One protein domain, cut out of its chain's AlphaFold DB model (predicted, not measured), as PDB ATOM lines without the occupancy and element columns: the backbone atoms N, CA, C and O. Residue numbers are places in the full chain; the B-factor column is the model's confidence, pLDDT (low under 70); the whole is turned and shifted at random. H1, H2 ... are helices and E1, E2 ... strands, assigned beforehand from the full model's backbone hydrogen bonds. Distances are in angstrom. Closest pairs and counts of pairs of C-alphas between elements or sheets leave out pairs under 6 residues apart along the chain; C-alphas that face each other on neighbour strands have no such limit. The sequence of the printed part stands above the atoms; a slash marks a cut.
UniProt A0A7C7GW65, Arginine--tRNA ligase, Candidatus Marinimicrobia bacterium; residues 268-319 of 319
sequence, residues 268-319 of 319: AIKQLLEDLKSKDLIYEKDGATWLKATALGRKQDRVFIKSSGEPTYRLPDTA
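What this domain is: This is residues 268 to 319 of the 319 residues of the protein "Arginine--tRNA ligase" of Candidatus Marinimicrobia bacterium (UniProt A0A7C7GW65). A small antiparallel sheet, E1-E2-E3, has the longest helix, H1, and short H3 grazing it, while H2 lies off it between E2 and E3. The printed part has 52 residues with three named helices and three named strands, in order H1 E1 E2 H2 E3 H3, class mixed. It is compact, radius of gyration of the C-alphas 10.2 A, spanning 26 by 23 by 18 A.

How they stand to each other: H1, residues 268 to 278, only grazes the sheet with residues 273 to 277. E1, residues 282 to 285, and E2, residues 288 to 291, form a hairpin; N 283 and O 290 are 2.9 A apart. H2, residues 293 to 296, is only just not on the sheet, with 4 pairs of C-alphas within 10 A. E3, residues 302 to 305, is antiparallel to E2; N 291 and O 302 are 2.7 A apart. H3, residues 314 to 318, only grazes the sheet. H1 and H3 only just touch, with 3 pairs of C-alphas within 8 A, the closest Ile 269 and Pro 316, 6.7 A. Every O i to N i+4 pair in H1 and H3 is within hydrogen-bond range; H2 is too short for one.

Where its parts are: H1 begins at C-alpha 268 (135.409, 10.399, 41.518) and spans 15.3 A. H3 ends at C-alpha 318 (138.277, 4.073, 34.693).

The domain as a whole: The printed part has no cut or long link, and no printed residue is under 70 in pLDDT.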
ATOM      1  N   ALA A 268     134.673  11.631  41.819       94.00
ATOM      2  CA  ALA A 268     135.409  10.399  41.518       94.00
ATOM      3  C   ALA A 268     136.425  10.591  40.378       94.00
ATOM      4  O   ALA A 268     137.584  10.204  40.500       94.00
ATOM      5  N   ILE A 269     136.036  11.308  39.317       94.44
ATOM      6  CA  ILE A 269     136.929  11.651  38.195       94.44
ATOM      7  C   ILE A 269     138.141  12.459  38.668       94.44
ATOM      8  O   ILE A 269     139.273  12.214  38.249       94.44
ATOM      9  N   LYS A 270     137.913  13.443  39.544       94.31
ATOM     10  CA  LYS A 270     138.979  14.291  40.080       94.31
ATOM     11  C   LYS A 270     139.920  13.471  40.961       94.31
ATOM     12  O   LYS A 270     141.132  13.572  40.785       94.31
ATOM     13  N   GLN A 271     139.366  12.635  41.839       96.38
ATOM     14  CA  GLN A 271     140.145  11.744  42.698       96.38
ATOM     15  C   GLN A 271     141.008  10.784  41.870       96.38
ATOM     16  O   GLN A 271     142.204  10.667  42.124       96.38
ATOM     17  N   LEU A 272     140.446  10.169  40.823       96.19
ATOM     18  CA  LEU A 272     141.187   9.290  39.918       96.19
ATOM     19  C   LEU A 272     142.383  10.011  39.282       96.19
ATOM     20  O   LEU A 272     143.488   9.469  39.234       96.19
ATOM     21  N   LEU A 273     142.176  11.228  38.773       95.81
ATOM     22  CA  LEU A 273     143.250  12.007  38.153       95.81
ATOM     23  C   LEU A 273     144.347  12.361  39.164       95.81
ATOM     24  O   LEU A 273     145.528  12.278  38.827       95.81
ATOM     25  N   GLU A 274     143.984  12.718  40.395       96.31
ATOM     26  CA  GLU A 274     144.939  12.985  41.477       96.31
ATOM     27  C   GLU A 274     145.755  11.732  41.836       96.31
ATOM     28  O   GLU A 274     146.987  11.799  41.881       96.31
ATOM     29  N   ASP A 275     145.100  10.577  41.975       96.50
ATOM     30  CA  ASP A 275     145.739   9.294  42.286       96.50
ATOM     31  C   ASP A 275     146.676   8.813  41.171       96.50
ATOM     32  O   ASP A 275     147.745   8.248  41.421       96.50
ATOM     33  N   LEU A 276     146.286   9.002  39.909       96.12
ATOM     34  CA  LEU A 276     147.137   8.653  38.774       96.12
ATOM     35  C   LEU A 276     148.322   9.611  38.656       96.12
ATOM     36  O   LEU A 276     149.428   9.177  38.326       96.12
ATOM     37  N   LYS A 277     148.116  10.895  38.960       95.81
ATOM     38  CA  LYS A 277     149.188  11.892  38.975       95.81
ATOM     39  C   LYS A 277     150.208  11.580  40.063       95.81
ATOM     40  O   LYS A 277     151.406  11.627  39.793       95.81
ATOM     41  N   SER A 278     149.760  11.207  41.263       96.69
ATOM     42  CA  SER A 278     150.656  10.853  42.370       96.69
ATOM     43  C   SER A 278     151.492   9.599  42.087       96.69
ATOM     44  O   SER A 278     152.532   9.403  42.710       96.69
ATOM     45  N   LYS A 279     151.054   8.756  41.144       96.12
ATOM     46  CA  LYS A 279     151.750   7.540  40.698       96.12
ATOM     47  C   LYS A 279     152.599   7.736  39.431       96.12
ATOM     48  O   LYS A 279     153.110   6.749  38.914       96.12
ATOM     49  N   ASP A 280     152.735   8.964  38.913       95.88
ATOM     50  CA  ASP A 280     153.377   9.264  37.613       95.88
ATOM     51  C   ASP A 280     152.769   8.467  36.434       95.88
ATOM     52  O   ASP A 280     153.438   8.084  35.472       95.88
ATOM     53  N   LEU A 281     151.463   8.186  36.513       96.69
ATOM     54  CA  LEU A 281     150.728   7.427  35.498       96.69
ATOM     55  C   LEU A 281     149.949   8.313  34.526       96.69
ATOM     56  O   LEU A 281     149.444   7.792  33.533       96.69
ATOM     57  N   ILE A 282     149.878   9.625  34.757       97.19
ATOM     58  CA  ILE A 282     149.357  10.586  33.780       97.19
ATOM     59  C   ILE A 282     150.336  11.732  33.541       97.19
ATOM     60  O   ILE A 282     151.078  12.123  34.439       97.19
ATOM     61  N   TYR A 283     150.325  12.279  32.329       96.44
ATOM     62  CA  TYR A 283     151.146  13.422  31.940       96.44
ATOM     63  C   TYR A 283     150.422  14.313  30.930       96.44
ATOM     64  O   TYR A 283     149.518  13.869  30.227       96.44
ATOM     65  N   GLU A 284     150.849  15.567  30.839       96.38
ATOM     66  CA  GLU A 284     150.359  16.515  29.837       96.38
ATOM     67  C   GLU A 284     151.249  16.479  28.594       96.38
ATOM     68  O   GLU A 284     152.479  16.540  28.694       96.38
ATOM     69  N   LYS A 285     150.640  16.388  27.411       96.19
ATOM     70  CA  LYS A 285     151.332  16.477  26.123       96.19
ATOM     71  C   LYS A 285     150.384  16.998  25.049       96.19
ATOM     72  O   LYS A 285     149.258  16.521  24.928       96.19
ATOM     73  N   ASP A 286     150.861  17.955  24.255       94.00
ATOM     74  CA  ASP A 286     150.103  18.592  23.167       94.00
ATOM     75  C   ASP A 286     148.761  19.195  23.643       94.00
ATOM     76  O   ASP A 286     147.752  19.166  22.941       94.00
ATOM     77  N   GLY A 287     148.747  19.716  24.877       93.44
ATOM     78  CA  GLY A 287     147.562  20.287  25.530       93.44
ATOM     79  C   GLY A 287     146.531  19.264  26.018       93.44
ATOM     80  O   GLY A 287     145.476  19.672  26.485       93.44
ATOM     81  N   ALA A 288     146.806  17.965  25.894       96.31
ATOM     82  CA  ALA A 288     145.954  16.880  26.367       96.31
ATOM     83  C   ALA A 288     146.571  16.155  27.572       96.31
ATOM     84  O   ALA A 288     147.791  15.990  27.647       96.31
ATOM     85  N   THR A 289     145.713  15.604  28.433       96.75
ATOM     86  CA  THR A 289     146.110  14.703  29.520       96.75
ATOM     87  C   THR A 289     146.136  13.260  29.016       96.75
ATOM     88  O   THR A 289     145.126  12.727  28.537       96.75
ATOM     89  N   TRP A 290     147.276  12.592  29.162       97.38
ATOM     90  CA  TRP A 290     147.523  11.224  28.710       97.38
ATOM     91  C   TRP A 290     147.740  10.276  29.883       97.38
ATOM     92  O   TRP A 290     148.540  10.557  30.766       97.38
ATOM     93  N   LEU A 291     147.100   9.110  29.840       96.94
ATOM     94  CA  LEU A 291     147.459   7.937  30.628       96.94
ATOM     95  C   LEU A 291     148.699   7.270  30.024       96.94
ATOM     96  O   LEU A 291     148.668   6.793  28.882       96.94
ATOM     97  N   LYS A 292     149.745   7.150  30.841       96.56
ATOM     98  CA  LYS A 292     151.020   6.464  30.584       96.56
ATOM     99  C   LYS A 292     150.855   4.942  30.595       96.56
ATOM    100  O   LYS A 292     151.495   4.216  31.352       96.56
ATOM    101  N   ALA A 293     149.949   4.433  29.766       94.25
ATOM    102  CA  ALA A 293     149.612   3.015  29.704       94.25
ATOM    103  C   ALA A 293     150.814   2.135  29.307       94.25
ATOM    104  O   ALA A 293     150.841   0.946  29.635       94.25
ATOM    105  N   THR A 294     151.821   2.702  28.637       95.69
ATOM    106  CA  THR A 294     153.100   2.032  28.352       95.69
ATOM    107  C   THR A 294     153.858   1.619  29.612       95.69
ATOM    108  O   THR A 294     154.404   0.518  29.645       95.69
ATOM    109  N   ALA A 295     153.799   2.412  30.688       93.62
ATOM    110  CA  ALA A 295     154.368   2.042  31.986       93.62
ATOM    111  C   ALA A 295     153.669   0.819  32.618       93.62
ATOM    112  O   ALA A 295     154.233   0.159  33.484       93.62
ATOM    113  N   LEU A 296     152.463   0.483  32.147       91.44
ATOM    114  CA  LEU A 296     151.657  -0.662  32.578       91.44
ATOM    115  C   LEU A 296     151.708  -1.832  31.572       91.44
ATOM    116  O   LEU A 296     150.846  -2.712  31.588       91.44
ATOM    117  N   GLY A 297     152.677  -1.831  30.648       93.50
ATOM    118  CA  GLY A 297     152.872  -2.902  29.664       93.50
ATOM    119  C   GLY A 297     151.942  -2.845  28.446       93.50
ATOM    120  O   GLY A 297     151.831  -3.824  27.702       93.50
ATOM    121  N   ARG A 298     151.245  -1.724  28.206       94.94
ATOM    122  CA  ARG A 298     150.455  -1.524  26.977       94.94
ATOM    123  C   ARG A 298     151.326  -0.983  25.842       94.94
ATOM    124  O   ARG A 298     152.356  -0.365  26.062       94.94
ATOM    125  N   LYS A 299     150.883  -1.185  24.597       95.12
ATOM    126  CA  LYS A 299     151.647  -0.783  23.398       95.12
ATOM    127  C   LYS A 299     151.771   0.733  23.210       95.12
ATOM    128  O   LYS A 299     152.690   1.179  22.539       95.12
ATOM    129  N   GLN A 300     150.815   1.502  23.722       95.75
ATOM    130  CA  GLN A 300     150.776   2.952  23.554       95.75
ATOM    131  C   GLN A 300     149.972   3.601  24.674       95.75
ATOM    132  O   GLN A 300     149.041   2.991  25.214       95.75
ATOM    133  N   ASP A 301     150.302   4.856  24.934       96.62
ATOM    134  CA  ASP A 301     149.583   5.719  25.860       96.62
ATOM    135  C   ASP A 301     148.219   6.128  25.295       96.62
ATOM    136  O   ASP A 301     147.938   6.007  24.093       96.62
ATOM    137  N   ARG A 302     147.329   6.564  26.188       96.19
ATOM    138  CA  ARG A 302     145.932   6.861  25.859       96.19
ATOM    139  C   ARG A 302     145.558   8.247  26.341       96.19
ATOM    140  O   ARG A 302     145.797   8.575  27.491       96.19
ATOM    141  N   VAL A 303     144.908   9.023  25.485       96.38
ATOM    142  CA  VAL A 303     144.307  10.298  25.884       96.38
ATOM    143  C   VAL A 303     143.172  10.024  26.867       96.38
ATOM    144  O   VAL A 303     142.301   9.202  26.572       96.38
ATOM    145  N   PHE A 304     143.199  10.707  28.008       94.94
ATOM    146  CA  PHE A 304     142.114  10.773  28.987       94.94
ATOM    147  C   PHE A 304     141.296  12.047  28.808       94.94
ATOM    148  O   PHE A 304     140.070  11.958  28.749       94.94
ATOM    149  N   ILE A 305     141.964  13.189  28.632       95.50
ATOM    150  CA  ILE A 305     141.344  14.495  28.379       95.50
ATOM    151  C   ILE A 305     141.953  15.059  27.097       95.50
ATOM    152  O   ILE A 305     143.174  15.112  26.957       95.50
ATOM    153  N   LYS A 306     141.106  15.424  26.133       93.88
ATOM    154  CA  LYS A 306     141.536  15.999  24.852       93.88
ATOM    155  C   LYS A 306     142.092  17.410  25.058       93.88
ATOM    156  O   LYS A 306     141.788  18.064  26.048       93.88
ATOM    157  N   SER A 307     142.784  17.935  24.051       93.69
ATOM    158  CA  SER A 307     143.234  19.333  24.041       93.69
ATOM    159  C   SER A 307     142.101  20.363  24.063       93.69
ATOM    160  O   SER A 307     142.322  21.509  24.434       93.69
ATOM    161  N   SER A 308     140.873  19.956  23.719       90.12
ATOM    162  CA  SER A 308     139.662  20.766  23.897       90.12
ATOM    163  C   SER A 308     139.191  20.875  25.354       90.12
ATOM    164  O   SER A 308     138.246  21.607  25.623       90.12
ATOM    165  N   GLY A 309     139.798  20.133  26.288       87.81
ATOM    166  CA  GLY A 309     139.355  20.012  27.681       87.81
ATOM    167  C   GLY A 309     138.261  18.964  27.905       87.81
ATOM    168  O   GLY A 309     137.928  18.659  29.048       87.81
ATOM    169  N   GLU A 310     137.715  18.369  26.840       87.06
ATOM    170  CA  GLU A 310     136.698  17.321  26.957       87.06
ATOM    171  C   GLU A 310     137.306  15.975  27.385       87.06
ATOM    172  O   GLU A 310     138.316  15.542  26.807       87.06
ATOM    173  N   PRO A 311     136.667  15.248  28.316       89.94
ATOM    174  CA  PRO A 311     137.065  13.888  28.640       89.94
ATOM    175  C   PRO A 311     136.803  12.944  27.458       89.94
ATOM    176  O   PRO A 311     135.884  13.118  26.656       89.94
ATOM    177  N   THR A 312     137.627  11.910  27.343       91.19
ATOM    178  CA  THR A 312     137.330  10.747  26.497       91.19
ATOM    179  C   THR A 312     136.524   9.725  27.293       91.19
ATOM    180  O   THR A 312     136.613   9.721  28.516       91.19
ATOM    181  N   TYR A 313     135.844   8.792  26.615       87.25
ATOM    182  CA  TYR A 313     135.081   7.707  27.258       87.25
ATOM    183  C   TYR A 313     135.902   6.872  28.260       87.25
ATOM    184  O   TYR A 313     135.363   6.308  29.198       87.25
ATOM    185  N   ARG A 314     137.232   6.828  28.106       91.50
ATOM    186  CA  ARG A 314     138.114   6.045  28.985       91.50
ATOM    187  C   ARG A 314     138.188   6.590  30.396       91.50
ATOM    188  O   ARG A 314     138.494   5.831  31.304       91.50
ATOM    189  N   LEU A 315     138.030   7.902  30.553       91.88
ATOM    190  CA  LEU A 315     138.159   8.535  31.853       91.88
ATOM    191  C   LEU A 315     137.017   8.107  32.791       91.88
ATOM    192  O   LEU A 315     137.351   7.576  33.845       91.88
ATOM    193  N   PRO A 316     135.725   8.253  32.423       90.44
ATOM    194  CA  PRO A 316     134.637   7.728  33.240       90.44
ATOM    195  C   PRO A 316     134.654   6.201  33.344       90.44
ATOM    196  O   PRO A 316     134.448   5.713  34.439       90.44
ATOM    197  N   ASP A 317     135.022   5.449  32.297       89.62
ATOM    198  CA  ASP A 317     135.165   3.981  32.397       89.62
ATOM    199  C   ASP A 317     136.225   3.530  33.425       89.62
ATOM    200  O   ASP A 317     136.228   2.381  33.864       89.62
ATOM    201  N   THR A 318     137.204   4.389  33.734       91.00
ATOM    202  CA  THR A 318     138.277   4.073  34.693       91.00
ATOM    203  C   THR A 318     137.937   4.523  36.116       91.00
ATOM    204  O   THR A 318     138.553   4.017  37.056       91.00
ATOM    205  N   ALA A 319     137.042   5.503  36.268       88.88
ATOM    206  CA  ALA A 319     136.691   6.120  37.548       88.88
ATOM    207  C   ALA A 319     135.627   5.306  38.284       88.88
ATOM    208  O   ALA A 319     135.739   5.237  39.528       88.88
TER     209      ALA A 319